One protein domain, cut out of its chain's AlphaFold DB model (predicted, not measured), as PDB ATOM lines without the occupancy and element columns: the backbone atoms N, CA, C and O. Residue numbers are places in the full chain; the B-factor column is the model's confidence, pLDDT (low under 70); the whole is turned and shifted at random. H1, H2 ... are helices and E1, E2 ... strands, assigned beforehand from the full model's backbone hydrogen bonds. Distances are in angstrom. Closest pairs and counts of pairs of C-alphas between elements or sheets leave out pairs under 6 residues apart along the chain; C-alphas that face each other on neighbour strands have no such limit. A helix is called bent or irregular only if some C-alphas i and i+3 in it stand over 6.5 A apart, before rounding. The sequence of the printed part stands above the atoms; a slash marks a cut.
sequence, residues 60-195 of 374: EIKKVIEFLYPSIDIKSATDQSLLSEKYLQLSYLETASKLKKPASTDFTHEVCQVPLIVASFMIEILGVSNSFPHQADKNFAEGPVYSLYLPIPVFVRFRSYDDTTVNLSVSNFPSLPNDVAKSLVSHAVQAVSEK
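Overview. This is residues 60 to 195 of the 374 residues of an uncharacterized protein of Tritrichomonas foetus (UniProt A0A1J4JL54). A strongly twisted sheet of four strands has two helices, H4 and H5, packed on one face in two layers, a sheet and its helices; the two helices are about perpendicular and meet near the last residues of H5. H1, H2 and H3 gather toward one end of the longest axis, with H2 farthest out. The printed part has 136 residues, with five named helices and four named strands in the order H1 H2 H3 E1 H4 E2 E3 E4 H5; the sheet runs E1 E4 E3 E2, all antiparallel, and the class is mixed, helices and strands. It is compact, with a radius of gyration of the C-alphas of 14.4 A and spans of 43 by 33 by 23 A.

Arrangement. E2, residues 145 to 149, E3, residues 153 to 160, and E4, residues 165 to 170, form a meander, each strand the antiparallel neighbour of the one before, in two hairpins. N 148 and O 154 are 2.8 A apart and N 167 and O 159 are 2.8 A apart, both within hydrogen-bond range. E1, residues 109 to 115, is the edge strand beside E4, antiparallel at 154 degrees, with N 111 and O 168 at 2.8 A. H5, residues 178 to 193, is on the sheet at a height over the sheet of 7.4 A and lies over E4; its line is only just along the strands, at 27 degrees to E4 on the local plane. H4, residues 116 to 126, is on the sheet at a height of 7.7 A, only just over E4, on which 3 of its C-alphas fall. H4 touches residues 188 to 193 of H5 alone, closest at the C-alphas of Val 118 and Ser 193, 6.1 A; at 73 degrees they are only just about perpendicular. H1, residues 60 to 68, only grazes the sheet and touches residues 187 to 192 of H5 alone, with the C-alphas of Leu 68 and Ala 191 closest at 5.5 A. H3, residues 90 to 97, only grazes the sheet, and its Ala 96 has its C-alpha 5.7 A from that of Pro 153 in E3, the closest pair. H2, residues 79 to 84, is not on the sheet; it only just touches H3, with 3 pairs of C-alphas within 8 A, and only at the corner, the C-alphas of Leu 83 and Leu 90 being closest at 5.8 A. Each O i to N i+4 pair is within hydrogen-bond range in H1, H2, H4 and H5, and 2 of 4 are in H3, which is irregular: C-alphas 91 and 94 are 7.6 A apart.

Along the chain. From first to last C-alpha, E3 is 22.4 A, E1 18.8 A, H5 22.0 A and H4 15.3 A. H1 begins at C-alpha 60, (166.150, 197.891, 284.970), and H5 ends at C-alpha 193, (178.891, 192.861, 300.755).

Size, cuts and confidence. The C-alphas of Gln 80 and Asp 163, the two farthest apart, are 44.2 A apart. The printed part has no cut; the links H3 to E1 and H4 to E2 are long. Mean pLDDT of the printed part is 91.7, and residue 130 is under 70.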
ATOM      1  N   GLU A  60     165.050 198.745 284.514       85.00
ATOM      2  CA  GLU A  60     166.150 197.891 284.970       85.00
ATOM      3  C   GLU A  60     167.240 198.714 285.660       85.00
ATOM      4  O   GLU A  60     167.664 198.362 286.759       85.00
ATOM      5  N   ILE A  61     167.638 199.846 285.068       88.31
ATOM      6  CA  ILE A  61     168.613 200.758 285.678       88.31
ATOM      7  C   ILE A  61     168.050 201.331 286.980       88.31
ATOM      8  O   ILE A  61     168.764 201.385 287.977       88.31
ATOM      9  N   LYS A  62     166.762 201.691 287.021       91.00
ATOM     10  CA  LYS A  62     166.116 202.170 288.255       91.00
ATOM     11  C   LYS A  62     166.139 201.127 289.370       91.00
ATOM     12  O   LYS A  62     166.459 201.483 290.497       91.00
ATOM     13  N   LYS A  63     165.869 199.852 289.066       89.31
ATOM     14  CA  LYS A  63     165.969 198.748 290.041       89.31
ATOM     15  C   LYS A  63     167.392 198.566 290.564       89.31
ATOM     16  O   LYS A  63     167.584 198.340 291.754       89.31
ATOM     17  N   VAL A  64     168.389 198.681 289.689       91.38
ATOM     18  CA  VAL A  64     169.804 198.622 290.079       91.38
ATOM     19  C   VAL A  64     170.176 199.804 290.967       91.38
ATOM     20  O   VAL A  64     170.845 199.608 291.977       91.38
ATOM     21  N   ILE A  65     169.735 201.019 290.622       93.31
ATOM     22  CA  ILE A  65     169.977 202.202 291.450       93.31
ATOM     23  C   ILE A  65     169.306 202.031 292.811       93.31
ATOM     24  O   ILE A  65     169.960 202.266 293.815       93.31
ATOM     25  N   GLU A  66     168.052 201.571 292.851       92.06
ATOM     26  CA  GLU A  66     167.347 201.268 294.099       92.06
ATOM     27  C   GLU A  66     168.194 200.310 294.949       92.06
ATOM     28  O   GLU A  66     168.549 200.632 296.078       92.06
ATOM     29  N   PHE A  67     168.615 199.178 294.377       90.44
ATOM     30  CA  PHE A  67     169.390 198.156 295.080       90.44
ATOM     31  C   PHE A  67     170.746 198.654 295.614       90.44
ATOM     32  O   PHE A  67     171.107 198.329 296.751       90.44
ATOM     33  N   LEU A  68     171.489 199.404 294.791       92.44
ATOM     34  CA  LEU A  68     172.855 199.857 295.073       92.44
ATOM     35  C   LEU A  68     172.918 201.146 295.897       92.44
ATOM     36  O   LEU A  68     173.857 201.311 296.667       92.44
ATOM     37  N   TYR A  69     171.928 202.032 295.767       92.81
ATOM     38  CA  TYR A  69     171.894 203.355 296.394       92.81
ATOM     39  C   TYR A  69     170.618 203.512 297.238       92.81
ATOM     40  O   TYR A  69     169.710 204.254 296.856       92.81
ATOM     41  N   PRO A  70     170.552 202.863 298.420       88.94
ATOM     42  CA  PRO A  70     169.379 202.875 299.297       88.94
ATOM     43  C   PRO A  70     168.846 204.261 299.652       88.94
ATOM     44  O   PRO A  70     167.671 204.426 299.965       88.94
ATOM     45  N   SER A  71     169.740 205.250 299.671       90.56
ATOM     46  CA  SER A  71     169.439 206.632 300.027       90.56
ATOM     47  C   SER A  71     168.621 207.369 298.966       90.56
ATOM     48  O   SER A  71     168.113 208.451 299.254       90.56
ATOM     49  N   ILE A  72     168.509 206.826 297.750       91.75
ATOM     50  CA  ILE A  72     167.717 207.412 296.670       91.75
ATOM     51  C   ILE A  72     166.318 206.805 296.691       91.75
ATOM     52  O   ILE A  72     166.133 205.621 296.411       91.75
ATOM     53  N   ASP A  73     165.307 207.635 296.942       91.38
ATOM     54  CA  ASP A  73     163.915 207.220 296.789       91.38
ATOM     55  C   ASP A  73     163.517 207.195 295.305       91.38
ATOM     56  O   ASP A  73     163.033 208.172 294.731       91.38
ATOM     57  N   ILE A  74     163.713 206.037 294.675       91.00
ATOM     58  CA  ILE A  74     163.415 205.814 293.254       91.00
ATOM     59  C   ILE A  74     161.932 206.010 292.916       91.00
ATOM     60  O   ILE A  74     161.606 206.293 291.762       91.00
ATOM     61  N   LYS A  75     161.019 205.902 293.892       90.19
ATOM     62  CA  LYS A  75     159.579 206.085 293.650       90.19
ATOM     63  C   LYS A  75     159.206 207.551 293.459       90.19
ATOM     64  O   LYS A  75     158.249 207.827 292.738       90.19
ATOM     65  N   SER A  76     159.934 208.471 294.089       92.31
ATOM     66  CA  SER A  76     159.729 209.916 293.938       92.31
ATOM     67  C   SER A  76     160.730 210.581 292.989       92.31
ATOM     68  O   SER A  76     160.463 211.679 292.497       92.31
ATOM     69  N   ALA A  77     161.850 209.922 292.681       92.50
ATOM     70  CA  ALA A  77     162.860 210.445 291.772       92.50
ATOM     71  C   ALA A  77     162.356 210.545 290.319       92.50
ATOM     72  O   ALA A  77     161.868 209.585 289.718       92.50
ATOM     73  N   THR A  78     162.544 211.719 289.719       91.88
ATOM     74  CA  THR A  78     162.379 211.928 288.272       91.88
ATOM     75  C   THR A  78     163.661 211.549 287.530       91.88
ATOM     76  O   THR A  78     164.753 211.634 288.095       91.88
ATOM     77  N   ASP A  79     163.570 211.205 286.244       90.12
ATOM     78  CA  ASP A  79     164.757 210.892 285.431       90.12
ATOM     79  C   ASP A  79     165.761 212.055 285.427       90.12
ATOM     80  O   ASP A  79     166.961 211.836 285.551       90.12
ATOM     81  N   GLN A  80     165.272 213.300 285.407       88.69
ATOM     82  CA  GLN A  80     166.121 214.489 285.491       88.69
ATOM     83  C   GLN A  80     166.859 214.597 286.832       88.69
ATOM     84  O   GLN A  80     168.030 214.973 286.853       88.69
ATOM     85  N   SER A  81     166.197 214.255 287.945       92.25
ATOM     86  CA  SER A  81     166.855 214.231 289.256       92.25
ATOM     87  C   SER A  81     167.959 213.176 289.303       92.25
ATOM     88  O   SER A  81     169.082 213.501 289.674       92.25
ATOM     89  N   LEU A  82     167.704 211.968 288.790       92.31
ATOM     90  CA  LEU A  82     168.703 210.900 288.720       92.31
ATOM     91  C   LEU A  82     169.884 211.279 287.817       92.31
ATOM     92  O   LEU A  82     171.033 211.068 288.190       92.31
ATOM     93  N   LEU A  83     169.631 211.902 286.661       89.56
ATOM     94  CA  LEU A  83     170.684 212.392 285.761       89.56
ATOM     95  C   LEU A  83     171.575 213.468 286.404       89.56
ATOM     96  O   LEU A  83     172.718 213.641 285.981       89.56
ATOM     97  N   SER A  84     171.071 214.189 287.410       88.94
ATOM     98  CA  SER A  84     171.841 215.198 288.144       88.94
ATOM     99  C   SER A  84     172.738 214.613 289.246       88.94
ATOM    100  O   SER A  84     173.692 215.273 289.674       88.94
ATOM    101  N   GLU A  85     172.498 213.364 289.660       92.75
ATOM    102  CA  GLU A  85     173.288 212.665 290.676       92.75
ATOM    103  C   GLU A  85     174.652 212.244 290.113       92.75
ATOM    104  O   GLU A  85     174.806 211.221 289.439       92.75
ATOM    105  N   LYS A  86     175.687 213.039 290.408       91.12
ATOM    106  CA  LYS A  86     177.034 212.854 289.841       91.12
ATOM    107  C   LYS A  86     177.619 211.463 290.085       91.12
ATOM    108  O   LYS A  86     178.295 210.934 289.210       91.12
ATOM    109  N   TYR A  87     177.377 210.861 291.247       91.25
ATOM    110  CA  TYR A  87     177.939 209.550 291.594       91.25
ATOM    111  C   TYR A  87     177.286 208.386 290.832       91.25
ATOM    112  O   TYR A  87     177.907 207.333 290.722       91.25
ATOM    113  N   LEU A  88     176.097 208.575 290.241       92.25
ATOM    114  CA  LEU A  88     175.487 207.577 289.356       92.25
ATOM    115  C   LEU A  88     176.146 207.545 287.973       92.25
ATOM    116  O   LEU A  88     176.006 206.563 287.254       92.25
ATOM    117  N   GLN A  89     176.873 208.604 287.587       93.50
ATOM    118  CA  GLN A  89     177.659 208.654 286.346       93.50
ATOM    119  C   GLN A  89     176.820 208.409 285.075       93.50
ATOM    120  O   GLN A  89     177.335 207.997 284.034       93.50
ATOM    121  N   LEU A  90     175.515 208.709 285.132       90.25
ATOM    122  CA  LEU A  90     174.562 208.476 284.040       90.25
ATOM    123  C   LEU A  90     174.853 209.309 282.784       90.25
ATOM    124  O   LEU A  90     174.355 208.989 281.707       90.25
ATOM    125  N   SER A  91     175.715 210.327 282.875       89.25
ATOM    126  CA  SER A  91     176.247 211.040 281.707       89.25
ATOM    127  C   SER A  91     176.973 210.120 280.720       89.25
ATOM    128  O   SER A  91     177.056 210.450 279.542       89.25
ATOM    129  N   TYR A  92     177.475 208.969 281.180       89.62
ATOM    130  CA  TYR A  92     178.149 207.971 280.349       89.62
ATOM    131  C   TYR A  92     177.220 206.860 279.844       89.62
ATOM    132  O   TYR A  92     177.694 205.950 279.168       89.62
ATOM    133  N   LEU A  93     175.917 206.897 280.151       88.19
ATOM    134  CA  LEU A  93     174.995 205.789 279.879       88.19
ATOM    135  C   LEU A  93     174.944 205.411 278.394       88.19
ATOM    136  O   LEU A  93     175.079 204.237 278.044       88.19
ATOM    137  N   GLU A  94     174.804 206.404 277.516       85.38
ATOM    138  CA  GLU A  94     174.755 206.174 276.071       85.38
ATOM    139  C   GLU A  94     176.064 205.547 275.574       85.38
ATOM    140  O   GLU A  94     176.061 204.520 274.893       85.38
ATOM    141  N   THR A  95     177.197 206.118 275.988       87.25
ATOM    142  CA  THR A  95     178.531 205.645 275.621       87.25
ATOM    143  C   THR A  95     178.784 204.221 276.105       87.25
ATOM    144  O   THR A  95     179.248 203.387 275.329       87.25
ATOM    145  N   ALA A  96     178.436 203.922 277.358       86.50
ATOM    146  CA  ALA A  96     178.589 202.609 277.971       86.50
ATOM    147  C   ALA A  96     177.729 201.542 277.276       86.50
ATOM    148  O   ALA A  96     178.185 200.422 277.062       86.50
ATOM    149  N   SER A  97     176.513 201.898 276.843       84.31
ATOM    150  CA  SER A  97     175.607 200.977 276.140       84.31
ATOM    151  C   SER A  97     176.116 200.535 274.758       84.31
ATOM    152  O   SER A  97     175.736 199.472 274.259       84.31
ATOM    153  N   LYS A  98     176.998 201.341 274.148       86.81
ATOM    154  CA  LYS A  98     177.606 201.106 272.828       86.81
ATOM    155  C   LYS A  98     178.943 200.355 272.912       86.81
ATOM    156  O   LYS A  98     179.498 199.982 271.874       86.81
ATOM    157  N   LEU A  99     179.469 200.111 274.116       87.75
ATOM    158  CA  LEU A  99     180.726 199.389 274.304       87.75
ATOM    159  C   LEU A  99     180.595 197.924 273.876       87.75
ATOM    160  O   LEU A  99     179.663 197.210 274.249       87.75
ATOM    161  N   LYS A 100     181.581 197.453 273.112       90.12
ATOM    162  CA  LYS A 100     181.721 196.035 272.778       90.12
ATOM    163  C   LYS A 100     182.466 195.317 273.894       90.12
ATOM    164  O   LYS A 100     183.311 195.912 274.560       90.12
ATOM    165  N   LYS A 101     182.182 194.021 274.054       92.12
ATOM    166  CA  LYS A 101     182.921 193.169 274.989       92.12
ATOM    167  C   LYS A 101     184.421 193.226 274.637       92.12
ATOM    168  O   LYS A 101     184.763 192.890 273.503       92.12
ATOM    169  N   PRO A 102     185.285 193.652 275.567       91.94
ATOM    170  CA  PRO A 102     186.714 193.805 275.319       91.94
ATOM    171  C   PRO A 102     187.420 192.443 275.364       91.94
ATOM    172  O   PRO A 102     186.850 191.449 275.835       91.94
ATOM    173  N   ALA A 103     188.659 192.384 274.874       90.19
ATOM    174  CA  ALA A 103     189.461 191.172 274.965       90.19
ATOM    175  C   ALA A 103     189.864 190.915 276.425       90.19
ATOM    176  O   ALA A 103     189.975 191.831 277.239       90.19
ATOM    177  N   SER A 104     190.119 189.654 276.779       85.88
ATOM    178  CA  SER A 104     190.516 189.291 278.148       85.88
ATOM    179  C   SER A 104     191.828 189.959 278.592       85.88
ATOM    180  O   SER A 104     192.041 190.138 279.790       85.88
ATOM    181  N   THR A 105     192.682 190.363 277.648       88.12
ATOM    182  CA  THR A 105     193.943 191.087 277.878       88.12
ATOM    183  C   THR A 105     193.765 192.554 278.262       88.12
ATOM    184  O   THR A 105     194.692 193.137 278.814       88.12
ATOM    185  N   ASP A 106     192.595 193.146 278.017       92.56
ATOM    186  CA  ASP A 106     192.378 194.595 278.175       92.56
ATOM    187  C   ASP A 106     192.047 194.997 279.624       92.56
ATOM    188  O   ASP A 106     191.924 196.180 279.944       92.56
ATOM    189  N   PHE A 107     191.902 194.009 280.511       94.94
ATOM    190  CA  PHE A 107     191.585 194.157 281.932       94.94
ATOM    191  C   PHE A 107     192.849 194.375 282.763       94.94
ATOM    192  O   PHE A 107     193.308 193.484 283.476       94.94
ATOM    193  N   THR A 108     193.434 195.563 282.634       92.50
ATOM    194  CA  THR A 108     194.696 195.946 283.289       92.50
ATOM    195  C   THR A 108     194.500 196.727 284.588       92.50
ATOM    196  O   THR A 108     195.470 197.011 285.290       92.50
ATOM    197  N   HIS A 109     193.261 197.094 284.921       95.38
ATOM    198  CA  HIS A 109     192.956 197.969 286.045       95.38
ATOM    199  C   HIS A 109     192.224 197.211 287.151       95.38
ATOM    200  O   HIS A 109     191.005 197.052 287.114       95.38
ATOM    201  N   GLU A 110     192.976 196.781 288.163       96.75
ATOM    202  CA  GLU A 110     192.412 196.148 289.356       96.75
ATOM    203  C   GLU A 110     191.508 197.119 290.130       96.75
ATOM    204  O   GLU A 110     191.800 198.320 290.243       96.75
ATOM    205  N   VAL A 111     190.394 196.582 290.626       97.19
ATOM    206  CA  VAL A 111     189.417 197.277 291.468       97.19
ATOM    207  C   VAL A 111     189.630 196.864 292.921       97.19
ATOM    208  O   VAL A 111     190.022 197.689 293.739       97.19
ATOM    209  N   CYS A 112     189.396 195.587 293.229       97.50
ATOM    210  CA  CYS A 112     189.497 195.020 294.572       97.50
ATOM    211  C   CYS A 112     189.502 193.482 294.526       97.50
ATOM    212  O   CYS A 112     189.248 192.870 293.485       97.50
ATOM    213  N   GLN A 113     189.764 192.862 295.675       97.69
ATOM    214  CA  GLN A 113     189.533 191.438 295.921       97.69
ATOM    215  C   GLN A 113     188.296 191.290 296.806       97.69
ATOM    216  O   GLN A 113     188.094 192.096 297.713       97.69
ATOM    217  N   VAL A 114     187.464 190.290 296.532       97.00
ATOM    218  CA  VAL A 114     186.233 190.026 297.292       97.00
ATOM    219  C   VAL A 114     186.072 188.530 297.545       97.00
ATOM    220  O   VAL A 114     186.596 187.736 296.757       97.00
ATOM    221  N   PRO A 115     185.322 188.122 298.583       96.31
ATOM    222  CA  PRO A 115     184.936 186.728 298.752       96.31
ATOM    223  C   PRO A 115     184.204 186.181 297.523       96.31
ATOM    224  O   PRO A 115     183.439 186.888 296.859       96.31
ATOM    225  N   LEU A 116     184.401 184.896 297.237       94.88
ATOM    226  CA  LEU A 116     183.795 184.197 296.104       94.88
ATOM    227  C   LEU A 116     182.275 184.375 296.087       94.88
ATOM    228  O   LEU A 116     181.691 184.643 295.036       94.88
ATOM    229  N   ILE A 117     181.636 184.303 297.257       94.94
ATOM    230  CA  ILE A 117     180.186 184.447 297.369       94.94
ATOM    231  C   ILE A 117     179.704 185.856 296.991       94.94
ATOM    232  O   ILE A 117     178.698 185.988 296.291       94.94
ATOM    233  N   VAL A 118     180.458 186.905 297.350       96.25
ATOM    234  CA  VAL A 118     180.175 188.295 296.954       96.25
ATOM    235  C   VAL A 118     180.254 188.431 295.436       96.25
ATOM    236  O   VAL A 118     179.317 188.935 294.816       96.25
ATOM    237  N   ALA A 119     181.327 187.929 294.815       96.62
ATOM    238  CA  ALA A 119     181.484 187.947 293.360       96.62
ATOM    239  C   ALA A 119     180.322 187.233 292.647       96.62
ATOM    240  O   ALA A 119     179.812 187.704 291.625       96.62
ATOM    241  N   SER A 120     179.864 186.115 293.203       95.75
ATOM    242  CA  SER A 120     178.763 185.346 292.636       95.75
ATOM    243  C   SER A 120     177.424 186.054 292.738       95.75
ATOM    244  O   SER A 120     176.693 186.065 291.745       95.75
ATOM    245  N   PHE A 121     177.134 186.716 293.861       95.75
ATOM    246  CA  PHE A 121     175.954 187.570 293.978       95.75
ATOM    247  C   PHE A 121     176.031 188.803 293.086       95.75
ATOM    248  O   PHE A 121     175.025 189.158 292.483       95.75
ATOM    249  N   MET A 122     177.200 189.423 292.908       95.81
ATOM    250  CA  MET A 122     177.333 190.521 291.945       95.81
ATOM    251  C   MET A 122     176.913 190.089 290.538       95.81
ATOM    252  O   MET A 122     176.171 190.803 289.874       95.81
ATOM    253  N   ILE A 123     177.343 188.909 290.086       95.19
ATOM    254  CA  ILE A 123     176.954 188.388 288.767       95.19
ATOM    255  C   ILE A 123     175.479 187.971 288.746       95.19
ATOM    256  O   ILE A 123     174.812 188.179 287.737       95.19
ATOM    257  N   GLU A 124     174.963 187.386 289.827       93.94
ATOM    258  CA  GLU A 124     173.559 186.968 289.917       93.94
ATOM    259  C   GLU A 124     172.591 188.157 289.877       93.94
ATOM    260  O   GLU A 124     171.570 188.099 289.197       93.94
ATOM    261  N   ILE A 125     172.930 189.234 290.584       92.25
ATOM    262  CA  ILE A 125     172.081 190.412 290.771       92.25
ATOM    263  C   ILE A 125     172.242 191.392 289.608       92.25
ATOM    264  O   ILE A 125     171.257 191.934 289.112       92.25
ATOM    265  N   LEU A 126     173.487 191.634 289.184       93.50
ATOM    266  CA  LEU A 126     173.837 192.726 288.272       93.50
ATOM    267  C   LEU A 126     174.232 192.221 286.878       93.50
ATOM    268  O   LEU A 126     174.394 193.026 285.969       93.50
ATOM    269  N   GLY A 127     174.417 190.920 286.657       91.50
ATOM    270  CA  GLY A 127     174.840 190.394 285.357       91.50
ATOM    271  C   GLY A 127     173.784 190.568 284.258       91.50
ATOM    272  O   GLY A 127     172.650 190.124 284.398       91.50
ATOM    273  N   VAL A 128     174.173 191.144 283.112       82.44
ATOM    274  CA  VAL A 128     173.305 191.321 281.921       82.44
ATOM    275  C   VAL A 128     172.900 189.979 281.300       82.44
ATOM    276  O   VAL A 128     171.807 189.824 280.761       82.44
ATOM    277  N   SER A 129     173.804 189.004 281.346       74.44
ATOM    278  CA  SER A 129     173.562 187.639 280.900       74.44
ATOM    279  C   SER A 129     174.293 186.681 281.824       74.44
ATOM    280  O   SER A 129     175.500 186.787 282.048       74.44
ATOM    281  N   ASN A 130     173.539 185.742 282.384       68.88
ATOM    282  CA  ASN A 130     174.077 184.758 283.301       68.88
ATOM    283  C   ASN A 130     173.918 183.376 282.674       68.88
ATOM    284  O   ASN A 130     172.819 182.827 282.614       68.88
ATOM    285  N   SER A 131     175.025 182.825 282.176       70.31
ATOM    286  CA  SER A 131     175.056 181.466 281.624       70.31
ATOM    287  C   SER A 131     174.756 180.410 282.694       70.31
ATOM    288  O   SER A 131     174.272 179.327 282.373       70.31
ATOM    289  N   PHE A 132     175.004 180.746 283.965       74.56
ATOM    290  CA  PHE A 132     174.872 179.862 285.120       74.56
ATOM    291  C   PHE A 132     174.163 180.596 286.273       74.56
ATOM    292  O   PHE A 132     174.805 180.959 287.267       74.56
ATOM    293  N   PRO A 133     172.853 180.881 286.135       83.94
ATOM    294  CA  PRO A 133     172.100 181.510 287.208       83.94
ATOM    295  C   PRO A 133     171.950 180.554 288.385       83.94
ATOM    296  O   PRO A 133     171.960 179.331 288.217       83.94
ATOM    297  N   HIS A 134     171.813 181.136 289.569       88.31
ATOM    298  CA  HIS A 134     171.673 180.435 290.841       88.31
ATOM    299  C   HIS A 134     172.861 179.545 291.241       88.31
ATOM    300  O   HIS A 134     172.702 178.655 292.075       88.31
ATOM    301  N   GLN A 135     174.060 179.769 290.694       87.06
ATOM    302  CA  GLN A 135     175.284 179.061 291.100       87.06
ATOM    303  C   GLN A 135     176.268 180.005 291.795       87.06
ATOM    304  O   GLN A 135     176.642 181.041 291.236       87.06
ATOM    305  N   ALA A 136     176.697 179.621 293.000       84.31
ATOM    306  CA  ALA A 136     177.741 180.310 293.754       84.31
ATOM    307  C   ALA A 136     179.124 179.996 293.176       84.31
ATOM    308  O   ALA A 136     179.974 180.867 293.061       84.31
ATOM    309  N   ASP A 137     179.348 178.769 292.731       81.75
ATOM    310  CA  ASP A 137     180.618 178.361 292.147       81.75
ATOM    311  C   ASP A 137     180.672 178.633 290.643       81.75
ATOM    312  O   ASP A 137     180.426 177.754 289.815       81.75
ATOM    313  N   LYS A 138     181.014 179.864 290.273       83.19
ATOM    314  CA  LYS A 138     181.249 180.218 288.868       83.19
ATOM    315  C   LYS A 138     182.682 179.840 288.471       83.19
ATOM    316  O   LYS A 138     183.564 179.708 289.319       83.19
ATOM    317  N   ASN A 139     182.935 179.651 287.174       88.12
ATOM    318  CA  ASN A 139     184.256 179.259 286.667       88.12
ATOM    319  C   ASN A 139     185.251 180.440 286.670       88.12
ATOM    320  O   ASN A 139     185.674 180.923 285.623       88.12
ATOM    321  N   PHE A 140     185.605 180.937 287.857       91.81
ATOM    322  CA  PHE A 140     186.500 182.086 288.036       91.81
ATOM    323  C   PHE A 140     187.959 181.795 287.657       91.81
ATOM    324  O   PHE A 140     188.730 182.732 287.436       91.81
ATOM    325  N   ALA A 141     188.347 180.522 287.541       91.81
ATOM    326  CA  ALA A 141     189.692 180.115 287.133       91.81
ATOM    327  C   ALA A 141     190.037 180.593 285.711       91.81
ATOM    328  O   ALA A 141     191.157 181.027 285.450       91.81
ATOM    329  N   GLU A 142     189.056 180.600 284.804       91.38
ATOM    330  CA  GLU A 142     189.232 181.079 283.425       91.38
ATOM    331  C   GLU A 142     189.291 182.613 283.317       91.38
ATOM    332  O   GLU A 142     189.597 183.172 282.259       91.38
ATOM    333  N   GLY A 143     189.024 183.327 284.411       93.50
ATOM    334  CA  GLY A 143     188.932 184.779 284.406       93.50
ATOM    335  C   GLY A 143     187.796 185.300 283.514       93.50
ATOM    336  O   GLY A 143     188.093 186.128 282.641       93.50
ATOM    337  N   PRO A 144     186.545 184.811 283.655       93.81
ATOM    338  CA  PRO A 144     185.423 185.219 282.825       93.81
ATOM    339  C   PRO A 144     185.150 186.720 282.928       93.81
ATOM    340  O   PRO A 144     185.364 187.365 283.955       93.81
ATOM    341  N   VAL A 145     184.635 187.262 281.828       93.62
ATOM    342  CA  VAL A 145     184.248 188.667 281.699       93.62
ATOM    343  C   VAL A 145     182.735 188.753 281.599       93.62
ATOM    344  O   VAL A 145     182.155 188.229 280.634       93.62
ATOM    345  N   TYR A 146     182.129 189.464 282.546       93.75
ATOM    346  CA  TYR A 146     180.700 189.748 282.588       93.75
ATOM    347  C   TYR A 146     180.449 191.235 282.361       93.75
ATOM    348  O   TYR A 146     181.243 192.080 282.765       93.75
ATOM    349  N   SER A 147     179.336 191.548 281.700       93.69
ATOM    350  CA  SER A 147     178.798 192.905 281.698       93.69
ATOM    351  C   SER A 147     177.841 193.026 282.876       93.69
ATOM    352  O   SER A 147     176.900 192.233 282.976       93.69
ATOM    353  N   LEU A 148     178.116 193.963 283.777       93.81
ATOM    354  CA  LEU A 148     177.270 194.260 284.924       93.81
ATOM    355  C   LEU A 148     176.411 195.487 284.609       93.81
ATOM    356  O   LEU A 148     176.944 196.536 284.246       93.81
ATOM    357  N   TYR A 149     175.097 195.365 284.774       89.62
ATOM    358  CA  TYR A 149     174.176 196.487 284.893       89.62
ATOM    359  C   TYR A 149     174.423 197.169 286.238       89.62
ATOM    360  O   TYR A 149     173.864 196.794 287.263       89.62
ATOM    361  N   LEU A 150     175.302 198.164 286.220       92.75
ATOM    362  CA  LEU A 150     175.377 199.220 287.229       92.75
ATOM    363  C   LEU A 150     174.499 200.390 286.721       92.75
ATOM    364  O   LEU A 150     173.821 200.216 285.703       92.75
ATOM    365  N   PRO A 151     174.480 201.585 287.349       92.25
ATOM    366  CA  PRO A 151     173.801 202.743 286.754       92.25
ATOM    367  C   PRO A 151     174.154 202.959 285.270       92.25
ATOM    368  O   PRO A 151     173.313 203.387 284.485       92.25
ATOM    369  N   ILE A 152     175.369 202.568 284.873       91.69
ATOM    370  CA  ILE A 152     175.771 202.345 283.482       91.69
ATOM    371  C   ILE A 152     176.379 200.935 283.331       91.69
ATOM    372  O   ILE A 152     176.988 200.443 284.282       91.69
ATOM    373  N   PRO A 153     176.268 200.267 282.169       91.25
ATOM    374  CA  PRO A 153     176.900 198.965 281.959       91.25
ATOM    375  C   PRO A 153     178.430 199.022 282.070       91.25
ATOM    376  O   PRO A 153     179.071 199.855 281.429       91.25
ATOM    377  N   VAL A 154     179.029 198.111 282.839       94.94
ATOM    378  CA  VAL A 154     180.491 198.005 282.989       94.94
ATOM    379  C   VAL A 154     180.936 196.562 282.784       94.94
ATOM    380  O   VAL A 154     180.386 195.639 283.383       94.94
ATOM    381  N   PHE A 155     181.960 196.357 281.955       95.44
ATOM    382  CA  PHE A 155     182.600 195.051 281.823       95.44
ATOM    383  C   PHE A 155     183.577 194.827 282.974       95.44
ATOM    384  O   PHE A 155     184.502 195.615 283.178       95.44
ATOM    385  N   VAL A 156     183.389 193.724 283.695       96.94
ATOM    386  CA  VAL A 156     184.222 193.323 284.827       96.94
ATOM    387  C   VAL A 156     184.743 191.917 284.582       96.94
ATOM    388  O   VAL A 156     183.990 191.004 284.224       96.94
ATOM    389  N   ARG A 157     186.050 191.745 284.767       96.81
ATOM    390  CA  ARG A 157     186.702 190.444 284.768       96.81
ATOM    391  C   ARG A 157     186.815 189.938 286.196       96.81
ATOM    392  O   ARG A 157     187.293 190.658 287.069       96.81
ATOM    393  N   PHE A 158     186.406 188.692 286.394       97.12
ATOM    394  CA  PHE A 158     186.421 188.006 287.679       97.12
ATOM    395  C   PHE A 158     187.431 186.874 287.609       97.12
ATOM    396  O   PHE A 158     187.202 185.908 286.886       97.12
ATOM    397  N   ARG A 159     188.549 186.987 288.321       96.38
ATOM    398  CA  ARG A 159     189.618 185.983 288.302       96.38
ATOM    399  C   ARG A 159     189.846 185.445 289.704       96.38
ATOM    400  O   ARG A 159     190.039 186.237 290.618       96.38
ATOM    401  N   SER A 160     189.846 184.124 289.871       96.12
ATOM    402  CA  SER A 160     190.221 183.516 291.156       96.12
ATOM    403  C   SER A 160     191.622 183.990 291.557       96.12
ATOM    404  O   SER A 160     192.546 183.986 290.736       96.12
ATOM    405  N   TYR A 161     191.729 184.485 292.789       94.00
ATOM    406  CA  TYR A 161     192.994 184.859 293.412       94.00
ATOM    407  C   TYR A 161     193.492 183.717 294.307       94.00
ATOM    408  O   TYR A 161     194.644 183.304 294.185       94.00
ATOM    409  N   ASP A 162     192.587 183.155 295.110       93.38
ATOM    410  CA  ASP A 162     192.747 181.904 295.852       93.38
ATOM    411  C   ASP A 162     191.429 181.093 295.815       93.38
ATOM    412  O   ASP A 162     190.541 181.373 294.997       93.38
ATOM    413  N   ASP A 163     191.310 180.072 296.669       89.38
ATOM    414  CA  ASP A 163     190.142 179.180 296.745       89.38
ATOM    415  C   ASP A 163     188.869 179.872 297.272       89.38
ATOM    416  O   ASP A 163     187.757 179.388 297.062       89.38
ATOM    417  N   THR A 164     189.021 181.009 297.949       91.75
ATOM    418  CA  THR A 164     187.961 181.742 298.656       91.75
ATOM    419  C   THR A 164     187.736 183.152 298.124       91.75
ATOM    420  O   THR A 164     186.674 183.727 298.357       91.75
ATOM    421  N   THR A 165     188.690 183.716 297.380       95.81
ATOM    422  CA  THR A 165     188.654 185.106 296.925       95.81
ATOM    423  C   THR A 165     188.792 185.254 295.411       95.81
ATOM    424  O   THR A 165     189.443 184.480 294.699       95.81
ATOM    425  N   VAL A 166     188.157 186.304 294.894       97.31
ATOM    426  CA  VAL A 166     188.116 186.660 293.477       97.31
ATOM    427  C   VAL A 166     188.625 188.089 293.316       97.31
ATOM    428  O   VAL A 166     188.151 189.014 293.973       97.31
ATOM    429  N   ASN A 167     189.586 188.281 292.418       97.94
ATOM    430  CA  ASN A 167     190.054 189.589 291.985       97.94
ATOM    431  C   ASN A 167     189.139 190.144 290.884       97.94
ATOM    432  O   ASN A 167     188.826 189.453 289.905       97.94
ATOM    433  N   LEU A 168     188.724 191.399 291.054       98.25
ATOM    434  CA  LEU A 168     187.904 192.138 290.105       98.25
ATOM    435  C   LEU A 168     188.768 193.169 289.390       98.25
ATOM    436  O   LEU A 168     189.439 193.989 290.020       98.25
ATOM    437  N   SER A 169     188.693 193.177 288.065       98.00
ATOM    438  CA  SER A 169     189.362 194.169 287.223       98.00
ATOM    439  C   SER A 169     188.418 194.707 286.156       98.00
ATOM    440  O   SER A 169     187.497 194.020 285.709       98.00
ATOM    441  N   VAL A 170     188.645 195.954 285.746       97.19
ATOM    442  CA  VAL A 170     187.921 196.619 284.654       97.19
ATOM    443  C   VAL A 170     188.850 196.841 283.467       97.19
ATOM    444  O   VAL A 170     190.071 196.937 283.615       97.19
ATOM    445  N   SER A 171     188.269 196.879 282.273       93.25
ATOM    446  CA  SER A 171     189.006 197.129 281.039       93.25
ATOM    447  C   SER A 171     189.194 198.616 280.778       93.25
ATOM    448  O   SER A 171     188.317 199.420 281.096       93.25
ATOM    449  N   ASN A 172     190.292 198.964 280.112       86.38
ATOM    450  CA  ASN A 172     190.543 200.336 279.691       86.38
ATOM    451  C   ASN A 172     189.723 200.695 278.443       86.38
ATOM    452  O   ASN A 172     190.009 200.206 277.349       86.38
ATOM    453  N   PHE A 173     188.729 201.573 278.589       88.56
ATOM    454  CA  PHE A 173     187.983 202.123 277.459       88.56
ATOM    455  C   PHE A 173     188.297 203.611 277.275       88.56
ATOM    456  O   PHE A 173     188.114 204.386 278.211       88.56
ATOM    457  N   PRO A 174     188.661 204.066 276.062       86.25
ATOM    458  CA  PRO A 174     188.876 205.493 275.805       86.25
ATOM    459  C   PRO A 174     187.645 206.359 276.103       86.25
ATOM    460  O   PRO A 174     187.769 207.537 276.420       86.25
ATOM    461  N   SER A 175     186.454 205.775 275.975       88.75
ATOM    462  CA  SER A 175     185.173 206.464 276.091       88.75
ATOM    463  C   SER A 175     184.515 206.336 277.473       88.75
ATOM    464  O   SER A 175     183.521 207.010 277.731       88.75
ATOM    465  N   LEU A 176     185.066 205.515 278.375       92.00
ATOM    466  CA  LEU A 176     184.615 205.387 279.761       92.00
ATOM    467  C   LEU A 176     185.838 205.430 280.691       92.00
ATOM    468  O   LEU A 176     186.583 204.451 280.735       92.00
ATOM    469  N   PRO A 177     186.060 206.531 281.437       93.50
ATOM    470  CA  PRO A 177     187.222 206.655 282.310       93.50
ATOM    471  C   PRO A 177     187.315 205.517 283.334       93.50
ATOM    472  O   PRO A 177     186.323 205.153 283.967       93.50
ATOM    473  N   ASN A 178     188.525 204.999 283.552       92.81
ATOM    474  CA  ASN A 178     188.742 203.875 284.466       92.81
ATOM    475  C   ASN A 178     188.297 204.189 285.895       92.81
ATOM    476  O   ASN A 178     187.714 203.328 286.543       92.81
ATOM    477  N   ASP A 179     188.512 205.416 286.370       95.06
ATOM    478  CA  ASP A 179     188.116 205.818 287.725       95.06
ATOM    479  C   ASP A 179     186.593 205.785 287.911       95.06
ATOM    480  O   ASP A 179     186.109 205.405 288.975       95.06
ATOM    481  N   VAL A 180     185.833 206.090 286.852       95.19
ATOM    482  CA  VAL A 180     184.368 205.971 286.843       95.19
ATOM    483  C   VAL A 180     183.964 204.502 286.967       95.19
ATOM    484  O   VAL A 180     183.205 204.148 287.868       95.19
ATOM    485  N   ALA A 181     184.516 203.628 286.117       95.75
ATOM    486  CA  ALA A 181     184.229 202.195 286.162       95.75
ATOM    487  C   ALA A 181     184.620 201.572 287.516       95.75
ATOM    488  O   ALA A 181     183.821 200.859 288.123       95.75
ATOM    489  N   LYS A 182     185.814 201.891 288.030       97.06
ATOM    490  CA  LYS A 182     186.294 201.442 289.345       97.06
ATOM    491  C   LYS A 182     185.380 201.899 290.471       97.06
ATOM    492  O   LYS A 182     185.045 201.084 291.326       97.06
ATOM    493  N   SER A 183     184.969 203.168 290.475       96.50
ATOM    494  CA  SER A 183     184.084 203.716 291.506       96.50
ATOM    495  C   SER A 183     182.736 202.998 291.519       96.50
ATOM    496  O   SER A 183     182.264 202.614 292.586       96.50
ATOM    497  N   LEU A 184     182.134 202.772 290.348       96.56
ATOM    498  CA  LEU A 184     180.846 202.083 290.236       96.56
ATOM    499  C   LEU A 184     180.939 200.624 290.696       96.56
ATOM    500  O   LEU A 184     180.080 200.160 291.443       96.56
ATOM    501  N   VAL A 185     181.992 199.906 290.289       97.56
ATOM    502  CA  VAL A 185     182.208 198.509 290.702       97.56
ATOM    503  C   VAL A 185     182.504 198.423 292.199       97.56
ATOM    504  O   VAL A 185     181.939 197.568 292.868       97.56
ATOM    505  N   SER A 186     183.323 199.325 292.746       97.25
ATOM    506  CA  SER A 186     183.638 199.357 294.185       97.25
ATOM    507  C   SER A 186     182.392 199.622 295.026       97.25
ATOM    508  O   SER A 186     182.174 198.959 296.036       97.25
ATOM    509  N   HIS A 187     181.536 200.546 294.583       96.38
ATOM    510  CA  HIS A 187     180.271 200.811 295.257       96.38
ATOM    511  C   HIS A 187     179.330 199.602 295.189       96.38
ATOM    512  O   HIS A 187     178.708 199.243 296.184       96.38
ATOM    513  N   ALA A 188     179.280 198.915 294.043       96.69
ATOM    514  CA  ALA A 188     178.505 197.688 293.903       96.69
ATOM    515  C   ALA A 188     179.001 196.561 294.816       96.69
ATOM    516  O   ALA A 188     178.192 195.884 295.447       96.69
ATOM    517  N   VAL A 189     180.321 196.394 294.931       96.81
ATOM    518  CA  VAL A 189     180.941 195.459 295.877       96.81
ATOM    519  C   VAL A 189     180.513 195.783 297.299       96.81
ATOM    520  O   VAL A 189     180.065 194.881 298.003       96.81
ATOM    521  N   GLN A 190     180.613 197.047 297.717       95.38
ATOM    522  CA  GLN A 190     180.216 197.471 299.057       95.38
ATOM    523  C   GLN A 190     178.734 197.170 299.316       95.38
ATOM    524  O   GLN A 190     178.407 196.465 300.270       95.38
ATOM    525  N   ALA A 191     177.852 197.622 298.422       93.56
ATOM    526  CA  ALA A 191     176.410 197.458 298.563       93.56
ATOM    527  C   ALA A 191     175.977 195.985 298.621       93.56
ATOM    528  O   ALA A 191     175.051 195.655 299.358       93.56
ATOM    529  N   VAL A 192     176.629 195.096 297.859       94.19
ATOM    530  CA  VAL A 192     176.386 193.646 297.925       94.19
ATOM    531  C   VAL A 192     176.959 193.058 299.215       94.19
ATOM    532  O   VAL A 192     176.268 192.311 299.897       94.19
ATOM    533  N   SER A 193     178.189 193.415 299.586       94.06
ATOM    534  CA  SER A 193     178.891 192.861 300.755       94.06
ATOM    535  C   SER A 193     178.184 193.147 302.082       94.06
ATOM    536  O   SER A 193     178.220 192.320 302.992       94.06
ATOM    537  N   GLU A 194     177.532 194.305 302.185       91.44
ATOM    538  CA  GLU A 194     176.784 194.738 303.371       91.44
ATOM    539  C   GLU A 194     175.414 194.052 303.512       91.44
ATOM    540  O   GLU A 194     174.763 194.184 304.550       91.44
ATOM    541  N   LYS A 195     174.947 193.305 302.500       89.75
ATOM    542  CA  LYS A 195     173.658 192.615 302.596       89.75
ATOM    543  C   LYS A 195     173.722 191.470 303.599       89.75
ATOM    544  O   LYS A 195     174.653 190.661 303.600       89.75
TER     545      LYS A 195